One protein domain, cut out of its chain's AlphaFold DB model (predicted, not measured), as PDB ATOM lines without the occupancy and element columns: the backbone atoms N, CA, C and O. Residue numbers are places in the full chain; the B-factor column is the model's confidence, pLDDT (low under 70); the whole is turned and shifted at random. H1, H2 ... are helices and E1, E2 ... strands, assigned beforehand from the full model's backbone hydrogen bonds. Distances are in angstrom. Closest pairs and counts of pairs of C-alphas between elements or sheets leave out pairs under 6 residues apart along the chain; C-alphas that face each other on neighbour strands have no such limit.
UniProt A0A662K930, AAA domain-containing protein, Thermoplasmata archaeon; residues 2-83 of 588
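This is residues 2 to 83 of the 588 residues of the protein "AAA domain-containing protein" of Thermoplasmata archaeon (UniProt A0A662K930). A strongly twisted antiparallel meander, its neighbour strands E1, E2, E3 in order, is crossed by residues 18 to 26 of H1; residues 2 to 17 stick out, and H2 packs beside E1. The 82 printed residues run H1, E1, E2, E3, H2, mixed in class. The whole is loose, radius of gyration of the C-alphas 15.4 A, spanning 51 by 35 by 21 A.

E1 is residues 31 to 36, E2 39 to 48, E3 55 to 63. H1, residues 12 to 27, 22.9 A long, begins at C-alpha 12 (196.654, 209.279, 159.954); H2, residues 68 to 77, ends at C-alpha 77 (195.049, 197.978, 197.344).

In hairpin E2 and E3, N 44 and O 59 are within hydrogen-bond range, 2.8 A. H1 is on the sheet, across E2; their closest C-alphas are Leu 25 and Leu 45, 6.4 A. H2 only grazes the sheet; its closest C-alphas with E1 are Glu 68 and Leu 33, 5.7 A. In H1 and H2 every O i to N i+4 pair is within range.

The printed part has no cut and no long link; pLDDT is under 70 for 26 residues, among them 2 to 15.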
ATOM      1  N   PRO A   2     199.823 233.439 158.305       36.38
ATOM      2  CA  PRO A   2     198.927 232.277 158.216       36.38
ATOM      3  C   PRO A   2     199.542 230.959 158.738       36.38
ATOM      4  O   PRO A   2     198.842 229.963 158.847       36.38
ATOM      5  N   GLU A   3     200.819 230.940 159.128       34.06
ATOM      6  CA  GLU A   3     201.564 229.707 159.468       34.06
ATOM      7  C   GLU A   3     201.197 229.051 160.817       34.06
ATOM      8  O   GLU A   3     201.740 228.007 161.172       34.06
ATOM      9  N   ARG A   4     200.273 229.622 161.604       35.12
ATOM     10  CA  ARG A   4     199.884 229.058 162.915       35.12
ATOM     11  C   ARG A   4     198.707 228.078 162.882       35.12
ATOM     12  O   ARG A   4     198.456 227.448 163.905       35.12
ATOM     13  N   PHE A   5     198.031 227.904 161.745       30.09
ATOM     14  CA  PHE A   5     196.852 227.028 161.644       30.09
ATOM     15  C   PHE A   5     197.094 225.694 160.912       30.09
ATOM     16  O   PHE A   5     196.230 224.825 160.957       30.09
ATOM     17  N   GLU A   6     198.280 225.454 160.343       27.95
ATOM     18  CA  GLU A   6     198.604 224.187 159.650       27.95
ATOM     19  C   GLU A   6     199.024 223.026 160.578       27.95
ATOM     20  O   GLU A   6     199.271 221.915 160.116       27.95
ATOM     21  N   LYS A   7     199.069 223.222 161.904       34.91
ATOM     22  CA  LYS A   7     199.458 222.168 162.869       34.91
ATOM     23  C   LYS A   7     198.296 221.363 163.473       34.91
ATOM     24  O   LYS A   7     198.527 220.598 164.403       34.91
ATOM     25  N   ILE A   8     197.071 221.476 162.949       36.00
ATOM     26  CA  ILE A   8     195.897 220.699 163.415       36.00
ATOM     27  C   ILE A   8     195.508 219.617 162.388       36.00
ATOM     28  O   ILE A   8     194.343 219.289 162.183       36.00
ATOM     29  N   HIS A   9     196.497 219.034 161.714       35.66
ATOM     30  CA  HIS A   9     196.324 217.779 160.990       35.66
ATOM     31  C   HIS A   9     197.227 216.733 161.627       35.66
ATOM     32  O   HIS A   9     198.436 216.687 161.397       35.66
ATOM     33  N   PHE A  10     196.629 215.902 162.482       42.97
ATOM     34  CA  PHE A  10     197.260 214.659 162.895       42.97
ATOM     35  C   PHE A  10     197.442 213.808 161.639       42.97
ATOM     36  O   PHE A  10     196.476 213.534 160.929       42.97
ATOM     37  N   LYS A  11     198.684 213.420 161.334       51.06
ATOM     38  CA  LYS A  11     198.931 212.410 160.300       51.06
ATOM     39  C   LYS A  11     198.112 211.155 160.653       51.06
ATOM     40  O   LYS A  11     198.129 210.788 161.829       51.06
ATOM     41  N   PRO A  12     197.450 210.484 159.692       58.56
ATOM     42  CA  PRO A  12     196.654 209.279 159.954       58.56
ATOM     43  C   PRO A  12     197.409 208.215 160.765       58.56
ATOM     44  O   PRO A  12     196.849 207.603 161.662       58.56
ATOM     45  N   GLU A  13     198.714 208.079 160.528       61.78
ATOM     46  CA  GLU A  13     199.616 207.180 161.262       61.78
ATOM     47  C   GLU A  13     199.669 207.475 162.772       61.78
ATOM     48  O   GLU A  13     199.649 206.551 163.579       61.78
ATOM     49  N   LYS A  14     199.660 208.756 163.167       62.12
ATOM     50  CA  LYS A  14     199.661 209.168 164.582       62.12
ATOM     51  C   LYS A  14     198.313 208.943 165.264       62.12
ATOM     52  O   LYS A  14     198.277 208.786 166.476       62.12
ATOM     53  N   LEU A  15     197.214 208.956 164.504       63.34
ATOM     54  CA  LEU A  15     195.886 208.609 165.020       63.34
ATOM     55  C   LEU A  15     195.789 207.110 165.294       63.34
ATOM     56  O   LEU A  15     195.354 206.736 166.374       63.34
ATOM     57  N   VAL A  16     196.277 206.272 164.373       72.44
ATOM     58  CA  VAL A  16     196.329 204.812 164.561       72.44
ATOM     59  C   VAL A  16     197.226 204.441 165.747       72.44
ATOM     60  O   VAL A  16     196.871 203.579 166.544       72.44
ATOM     61  N   GLU A  17     198.375 205.104 165.897       76.56
ATOM     62  CA  GLU A  17     199.271 204.891 167.038       76.56
ATOM     63  C   GLU A  17     198.619 205.300 168.369       76.56
ATOM     64  O   GLU A  17     198.689 204.549 169.338       76.56
ATOM     65  N   TYR A  18     197.918 206.437 168.391       73.50
ATOM     66  CA  TYR A  18     197.187 206.922 169.562       73.50
ATOM     67  C   TYR A  18     195.988 206.031 169.930       73.50
ATOM     68  O   TYR A  18     195.756 205.760 171.105       73.50
ATOM     69  N   GLU A  19     195.238 205.531 168.944       78.56
ATOM     70  CA  GLU A  19     194.151 204.567 169.163       78.56
ATOM     71  C   GLU A  19     194.682 203.242 169.717       78.56
ATOM     72  O   GLU A  19     194.123 202.719 170.683       78.56
ATOM     73  N   ARG A  20     195.807 202.749 169.183       83.00
ATOM     74  CA  ARG A  20     196.485 201.557 169.708       83.00
ATOM     75  C   ARG A  20     196.940 201.759 171.152       83.00
ATOM     76  O   ARG A  20     196.848 200.841 171.957       83.00
ATOM     77  N   GLU A  21     197.433 202.946 171.484       83.94
ATOM     78  CA  GLU A  21     197.880 203.268 172.839       83.94
ATOM     79  C   GLU A  21     196.711 203.373 173.832       83.94
ATOM     80  O   GLU A  21     196.817 202.900 174.964       83.94
ATOM     81  N   ILE A  22     195.568 203.917 173.400       82.94
ATOM     82  CA  ILE A  22     194.318 203.872 174.172       82.94
ATOM     83  C   ILE A  22     193.905 202.421 174.433       82.94
ATOM     84  O   ILE A  22     193.531 202.087 175.557       82.94
ATOM     85  N   GLU A  23     193.964 201.562 173.417       83.62
ATOM     86  CA  GLU A  23     193.578 200.156 173.536       83.62
ATOM     87  C   GLU A  23     194.528 199.380 174.465       83.62
ATOM     88  O   GLU A  23     194.060 198.698 175.374       83.62
ATOM     89  N   GLU A  24     195.843 199.602 174.354       86.00
ATOM     90  CA  GLU A  24     196.845 199.053 175.280       86.00
ATOM     91  C   GLU A  24     196.578 199.494 176.729       86.00
ATOM     92  O   GLU A  24     196.633 198.685 177.658       86.00
ATOM     93  N   LEU A  25     196.261 200.775 176.944       85.19
ATOM     94  CA  LEU A  25     195.911 201.276 178.270       85.19
ATOM     95  C   LEU A  25     194.624 200.634 178.790       85.19
ATOM     96  O   LEU A  25     194.586 200.273 179.963       85.19
ATOM     97  N   ARG A  26     193.591 200.440 177.957       81.62
ATOM     98  CA  ARG A  26     192.365 199.730 178.374       81.62
ATOM     99  C   ARG A  26     192.677 198.313 178.856       81.62
ATOM    100  O   ARG A  26     192.172 197.919 179.905       81.62
ATOM    101  N   GLU A  27     193.528 197.578 178.141       79.44
ATOM    102  CA  GLU A  27     193.947 196.221 178.523       79.44
ATOM    103  C   GLU A  27     194.750 196.194 179.830       79.44
ATOM    104  O   GLU A  27     194.596 195.281 180.641       79.44
ATOM    105  N   LYS A  28     195.565 197.225 180.079       74.38
ATOM    106  CA  LYS A  28     196.380 197.374 181.297       74.38
ATOM    107  C   LYS A  28     195.627 197.972 182.489       74.38
ATOM    108  O   LYS A  28     196.246 198.371 183.472       74.38
ATOM    109  N   GLY A  29     194.297 198.048 182.431       71.69
ATOM    110  CA  GLY A  29     193.493 198.606 183.522       71.69
ATOM    111  C   GLY A  29     193.610 200.127 183.649       71.69
ATOM    112  O   GLY A  29     193.375 200.668 184.725       71.69
ATOM    113  N   GLY A  30     193.977 200.802 182.557       85.25
ATOM    114  CA  GLY A  30     193.962 202.249 182.341       85.25
ATOM    115  C   GLY A  30     195.157 203.028 182.885       85.25
ATOM    116  O   GLY A  30     195.098 204.256 182.856       85.25
ATOM    117  N   PHE A  31     196.215 202.357 183.348       89.56
ATOM    118  CA  PHE A  31     197.466 202.975 183.800       89.56
ATOM    119  C   PHE A  31     198.685 202.303 183.156       89.56
ATOM    120  O   PHE A  31     198.675 201.098 182.909       89.56
ATOM    121  N   LYS A  32     199.748 203.073 182.908       90.88
ATOM    122  CA  LYS A  32     201.038 202.566 182.415       90.88
ATOM    123  C   LYS A  32     202.180 203.446 182.914       90.88
ATOM    124  O   LYS A  32     202.098 204.665 182.796       90.88
ATOM    125  N   LEU A  33     203.234 202.826 183.439       91.75
ATOM    126  CA  LEU A  33     204.492 203.511 183.748       91.75
ATOM    127  C   LEU A  33     205.308 203.674 182.465       91.75
ATOM    128  O   LEU A  33     205.428 202.730 181.679       91.75
ATOM    129  N   GLU A  34     205.893 204.847 182.266       91.62
ATOM    130  CA  GLU A  34     206.825 205.103 181.174       91.62
ATOM    131  C   GLU A  34     208.014 205.923 181.669       91.62
ATOM    132  O   GLU A  34     207.862 206.914 182.380       91.62
ATOM    133  N   GLU A  35     209.213 205.498 181.285       88.31
ATOM    134  CA  GLU A  35     210.447 206.220 181.574       88.31
ATOM    135  C   GLU A  35     210.667 207.294 180.498       88.31
ATOM    136  O   GLU A  35     210.663 206.997 179.300       88.31
ATOM    137  N   LYS A  36     210.850 208.553 180.915       83.94
ATOM    138  CA  LYS A  36     211.166 209.685 180.030       83.94
ATOM    139  C   LYS A  36     212.462 210.369 180.472       83.94
ATOM    140  O   LYS A  36     212.900 210.256 181.616       83.94
ATOM    141  N   GLU A  37     213.079 211.128 179.563       69.88
ATOM    142  CA  GLU A  37     214.204 212.003 179.913       69.88
ATOM    143  C   GLU A  37     213.755 213.029 180.970       69.88
ATOM    144  O   GLU A  37     213.043 213.982 180.660       69.88
ATOM    145  N   GLY A  38     214.152 212.815 182.229       68.75
ATOM    146  CA  GLY A  38     213.802 213.678 183.364       68.75
ATOM    147  C   GLY A  38     213.083 212.977 184.522       68.75
ATOM    148  O   GLY A  38     212.999 213.555 185.606       68.75
ATOM    149  N   GLY A  39     212.627 211.734 184.338       84.06
ATOM    150  CA  GLY A  39     211.971 210.952 185.383       84.06
ATOM    151  C   GLY A  39     210.931 209.981 184.834       84.06
ATOM    152  O   GLY A  39     210.742 209.851 183.625       84.06
ATOM    153  N   ASN A  40     210.249 209.300 185.745       91.88
ATOM    154  CA  ASN A  40     209.163 208.401 185.389       91.88
ATOM    155  C   ASN A  40     207.850 209.173 185.303       91.88
ATOM    156  O   ASN A  40     207.585 210.058 186.118       91.88
ATOM    157  N   ILE A  41     207.016 208.799 184.339       93.62
ATOM    158  CA  ILE A  41     205.663 209.320 184.185       93.62
ATOM    159  C   ILE A  41     204.648 208.185 184.255       93.62
ATOM    160  O   ILE A  41     204.916 207.050 183.858       93.62
ATOM    161  N   ILE A  42     203.444 208.509 184.705       93.00
ATOM    162  CA  ILE A  42     202.294 207.622 184.597       93.00
ATOM    163  C   ILE A  42     201.383 208.149 183.500       93.00
ATOM    164  O   ILE A  42     200.931 209.294 183.540       93.00
ATOM    165  N   LYS A  43     201.089 207.282 182.533       93.38
ATOM    166  CA  LYS A  43     200.010 207.456 181.566       93.38
ATOM    167  C   LYS A  43     198.721 206.912 182.161       93.38
ATOM    168  O   LYS A  43     198.687 205.786 182.651       93.38
ATOM    169  N   PHE A  44     197.662 207.703 182.081       92.31
ATOM    170  CA  PHE A  44     196.331 207.383 182.569       92.31
ATOM    171  C   PHE A  44     195.293 207.574 181.462       92.31
ATOM    172  O   PHE A  44     195.258 208.616 180.806       92.31
ATOM    173  N   LEU A  45     194.410 206.593 181.276       89.44
ATOM    174  CA  LEU A  45     193.276 206.709 180.362       89.44
ATOM    175  C   LEU A  45     192.090 207.401 181.052       89.44
ATOM    176  O   LEU A  45     191.217 206.763 181.648       89.44
ATOM    177  N   GLY A  46     192.075 208.728 180.959       84.50
ATOM    178  CA  GLY A  46     191.067 209.597 181.558       84.50
ATOM    179  C   GLY A  46     189.904 209.944 180.630       84.50
ATOM    180  O   GLY A  46     189.823 209.493 179.490       84.50
ATOM    181  N   ILE A  47     188.998 210.793 181.125       78.56
ATOM    182  CA  ILE A  47     187.888 211.378 180.357       78.56
ATOM    183  C   ILE A  47     188.021 212.898 180.415       78.56
ATOM    184  O   ILE A  47     187.957 213.484 181.495       78.56
ATOM    185  N   ARG A  48     188.123 213.539 179.247       71.50
ATOM    186  CA  ARG A  48     188.089 215.003 179.117       71.50
ATOM    187  C   ARG A  48     186.765 215.487 178.529       71.50
ATOM    188  O   ARG A  48     186.173 214.817 177.685       71.50
ATOM    189  N   GLY A  49     186.361 216.696 178.923       57.53
ATOM    190  CA  GLY A  49     185.178 217.399 178.414       57.53
ATOM    191  C   GLY A  49     183.945 217.314 179.324       57.53
ATOM    192  O   GLY A  49     183.878 216.524 180.265       57.53
ATOM    193  N   LEU A  50     182.944 218.145 179.025       51.62
ATOM    194  CA  LEU A  50     181.662 218.191 179.733       51.62
ATOM    195  C   LEU A  50     180.529 217.690 178.825       51.62
ATOM    196  O   LEU A  50     180.497 217.990 177.630       51.62
ATOM    197  N   GLY A  51     179.586 216.943 179.401       53.72
ATOM    198  CA  GLY A  51     178.366 216.508 178.716       53.72
ATOM    199  C   GLY A  51     178.615 215.583 177.507       53.72
ATOM    200  O   GLY A  51     179.455 214.689 177.598       53.72
ATOM    201  N   PRO A  52     177.898 215.758 176.380       39.22
ATOM    202  CA  PRO A  52     177.932 214.836 175.236       39.22
ATOM    203  C   PRO A  52     179.241 214.869 174.427       39.22
ATOM    204  O   PRO A  52     179.417 214.059 173.524       39.22
ATOM    205  N   HIS A  53     180.166 215.785 174.732       53.22
ATOM    206  CA  HIS A  53     181.464 215.914 174.050       53.22
ATOM    207  C   HIS A  53     182.614 215.248 174.812       53.22
ATOM    208  O   HIS A  53     183.785 215.557 174.582       53.22
ATOM    209  N   GLN A  54     182.285 214.366 175.752       66.50
ATOM    210  CA  GLN A  54     183.278 213.615 176.498       66.50
ATOM    211  C   GLN A  54     184.010 212.628 175.605       66.50
ATOM    212  O   GLN A  54     183.405 211.922 174.801       66.50
ATOM    213  N   ARG A  55     185.328 212.569 175.777       75.31
ATOM    214  CA  ARG A  55     186.182 211.615 175.077       75.31
ATOM    215  C   ARG A  55     187.237 211.064 176.011       75.31
ATOM    216  O   ARG A  55     187.722 211.778 176.894       75.31
ATOM    217  N   GLU A  56     187.603 209.812 175.776       82.38
ATOM    218  CA  GLU A  56     188.782 209.253 176.415       82.38
ATOM    219  C   GLU A  56     190.033 209.968 175.903       82.38
ATOM    220  O   GLU A  56     190.140 210.337 174.728       82.38
ATOM    221  N   ALA A  57     190.958 210.218 176.820       83.38
ATOM    222  CA  ALA A  57     192.223 210.851 176.513       83.38
ATOM    223  C   ALA A  57     193.323 210.258 177.386       83.38
ATOM    224  O   ALA A  57     193.089 209.936 178.550       83.38
ATOM    225  N   ILE A  58     194.520 210.159 176.819       88.62
ATOM    226  CA  ILE A  58     195.711 209.805 177.582       88.62
ATOM    227  C   ILE A  58     196.181 211.063 178.308       88.62
ATOM    228  O   ILE A  58     196.430 212.100 177.688       88.62
ATOM    229  N   LEU A  59     196.245 210.971 179.630       89.81
ATOM    230  CA  LEU A  59     196.750 211.999 180.528       89.81
ATOM    231  C   LEU A  59     198.057 211.515 181.131       89.81
ATOM    232  O   LEU A  59     198.212 210.327 181.395       89.81
ATOM    233  N   GLU A  60     198.989 212.432 181.342       93.75
ATOM    234  CA  GLU A  60     200.318 212.111 181.850       93.75
ATOM    235  C   GLU A  60     200.604 212.947 183.090       93.75
ATOM    236  O   GLU A  60     200.226 214.120 183.139       93.75
ATOM    237  N   PHE A  61     201.272 212.358 184.076       93.12
ATOM    238  CA  PHE A  61     201.797 213.075 185.234       93.12
ATOM    239  C   PHE A  61     203.101 212.436 185.717       93.12
ATOM    240  O   PHE A  61     203.295 211.225 185.579       93.12
ATOM    241  N   ASP A  62     203.994 213.258 186.264       92.31
ATOM    242  CA  ASP A  62     205.270 212.806 186.819       92.31
ATOM    243  C   ASP A  62     205.053 211.953 188.077       92.31
ATOM    244  O   ASP A  62     204.171 212.236 188.886       92.31
ATOM    245  N   THR A  63     205.886 210.931 188.273       93.62
ATOM    246  CA  THR A  63     205.851 210.061 189.454       93.62
ATOM    247  C   THR A  63     207.252 209.794 190.014       93.62
ATOM    248  O   THR A  63     208.253 209.790 189.293       93.62
ATOM    249  N   GLU A  64     207.339 209.556 191.324       92.50
ATOM    250  CA  GLU A  64     208.539 209.025 191.981       92.50
ATOM    251  C   GLU A  64     208.620 207.484 191.919       92.50
ATOM    252  O   GLU A  64     209.679 206.923 192.219       92.50
ATOM    253  N   ILE A  65     207.548 206.805 191.485       93.00
ATOM    254  CA  ILE A  65     207.499 205.345 191.322       93.00
ATOM    255  C   ILE A  65     208.495 204.902 190.254       93.00
ATOM    256  O   ILE A  65     208.598 205.501 189.183       93.00
ATOM    257  N   LYS A  66     209.228 203.822 190.541       90.88
ATOM    258  CA  LYS A  66     210.261 203.274 189.643       90.88
ATOM    259  C   LYS A  66     209.890 201.961 188.976       90.88
ATOM    260  O   LYS A  66     210.530 201.598 187.996       90.88
ATOM    261  N   ASP A  67     208.894 201.259 189.502       89.44
ATOM    262  CA  ASP A  67     208.523 199.923 189.050       89.44
ATOM    263  C   ASP A  67     207.017 199.847 188.776       89.44
ATOM    264  O   ASP A  67     206.190 200.244 189.595       89.44
ATOM    265  N   GLU A  68     206.649 199.292 187.622       88.75
ATOM    266  CA  GLU A  68     205.256 199.042 187.243       88.75
ATOM    267  C   GLU A  68     204.573 198.066 188.216       88.75
ATOM    268  O   GLU A  68     203.356 198.124 188.409       88.75
ATOM    269  N   LYS A  69     205.341 197.194 188.883       90.38
ATOM    270  CA  LYS A  69     204.818 196.330 189.945       90.38
ATOM    271  C   LYS A  69     204.236 197.140 191.106       90.38
ATOM    272  O   LYS A  69     203.184 196.775 191.619       90.38
ATOM    273  N   GLU A  70     204.876 198.242 191.484       92.31
ATOM    274  CA  GLU A  70     204.398 199.101 192.569       92.31
ATOM    275  C   GLU A  70     203.062 199.760 192.205       92.31
ATOM    276  O   GLU A  70     202.150 199.789 193.029       92.31
ATOM    277  N   ILE A  71     202.894 200.179 190.945       88.88
ATOM    278  CA  ILE A  71     201.598 200.663 190.446       88.88
ATOM    279  C   ILE A  71     200.532 199.587 190.618       88.88
ATOM    280  O   ILE A  71     199.464 199.882 191.141       88.88
ATOM    281  N   LYS A  72     200.804 198.339 190.216       86.69
ATOM    282  CA  LYS A  72     199.830 197.247 190.365       86.69
ATOM    283  C   LYS A  72     199.441 197.027 191.821       86.69
ATOM    284  O   LYS A  72     198.254 196.946 192.108       86.69
ATOM    285  N   GLU A  73     200.410 197.015 192.733       89.31
ATOM    286  CA  GLU A  73     200.141 196.867 194.168       89.31
ATOM    287  C   GLU A  73     199.285 198.014 194.725       89.31
ATOM    288  O   GLU A  73     198.387 197.775 195.533       89.31
ATOM    289  N   ILE A  74     199.526 199.254 194.281       88.88
ATOM    290  CA  ILE A  74     198.679 200.401 194.626       88.88
ATOM    291  C   ILE A  74     197.273 200.181 194.047       88.88
ATOM    292  O   ILE A  74     196.293 200.205 194.781       88.88
ATOM    293  N   LEU A  75     197.135 199.900 192.753       84.81
ATOM    294  CA  LEU A  75     195.825 199.725 192.115       84.81
ATOM    295  C   LEU A  75     195.000 198.575 192.725       84.81
ATOM    296  O   LEU A  75     193.784 198.712 192.869       84.81
ATOM    297  N   GLU A  76     195.651 197.479 193.120       81.50
ATOM    298  CA  GLU A  76     195.043 196.344 193.826       81.50
ATOM    299  C   GLU A  76     194.587 196.727 195.239       81.50
ATOM    300  O   GLU A  76     193.457 196.419 195.613       81.50
ATOM    301  N   LYS A  77     195.406 197.468 196.002       80.50
ATOM    302  CA  LYS A  77     195.049 197.978 197.344       80.50
ATOM    303  C   LYS A  77     193.769 198.811 197.329       80.50
ATOM    304  O   LYS A  77     193.009 198.801 198.294       80.50
ATOM    305  N   TYR A  78     193.549 199.556 196.253       70.44
ATOM    306  CA  TYR A  78     192.382 200.414 196.102       70.44
ATOM    307  C   TYR A  78     191.174 199.679 195.481       70.44
ATOM    308  O   TYR A  78     190.112 200.286 195.379       70.44
ATOM    309  N   ASP A  79     191.291 198.402 195.098       65.38
ATOM    310  CA  ASP A  79     190.323 197.665 194.266       65.38
ATOM    311  C   ASP A  79     189.790 198.510 193.099       65.38
ATOM    312  O   ASP A  79     188.586 198.738 192.945       65.38
ATOM    313  N   LEU A  80     190.704 199.067 192.300       65.12
ATOM    314  CA  LEU A  80     190.330 200.149 191.404       65.12
ATOM    315  C   LEU A  80     189.261 199.732 190.380       65.12
ATOM    316  O   LEU A  80     189.487 198.898 189.501       65.12
ATOM    317  N   GLN A  81     188.118 200.412 190.435       62.25
ATOM    318  CA  GLN A  81     187.106 200.387 189.385       62.25
ATOM    319  C   GLN A  81     187.095 201.735 188.688       62.25
ATOM    320  O   GLN A  81     186.724 202.755 189.272       62.25
ATOM    321  N   GLN A  82     187.523 201.747 187.425       68.06
ATOM    322  CA  GLN A  82     187.647 202.963 186.627       68.06
ATOM    323  C   GLN A  82     186.295 203.478 186.119       68.06
ATOM    324  O   GLN A  82     186.098 203.674 184.916       68.06
ATOM    325  N   SER A  83     185.352 203.702 187.032       70.69
ATOM    326  CA  SER A  83     184.055 204.255 186.673       70.69
ATOM    327  C   SER A  83     184.232 205.609 185.966       70.69
ATOM    328  O   SER A  83     185.210 206.324 186.221       70.69
TER     329      SER A  83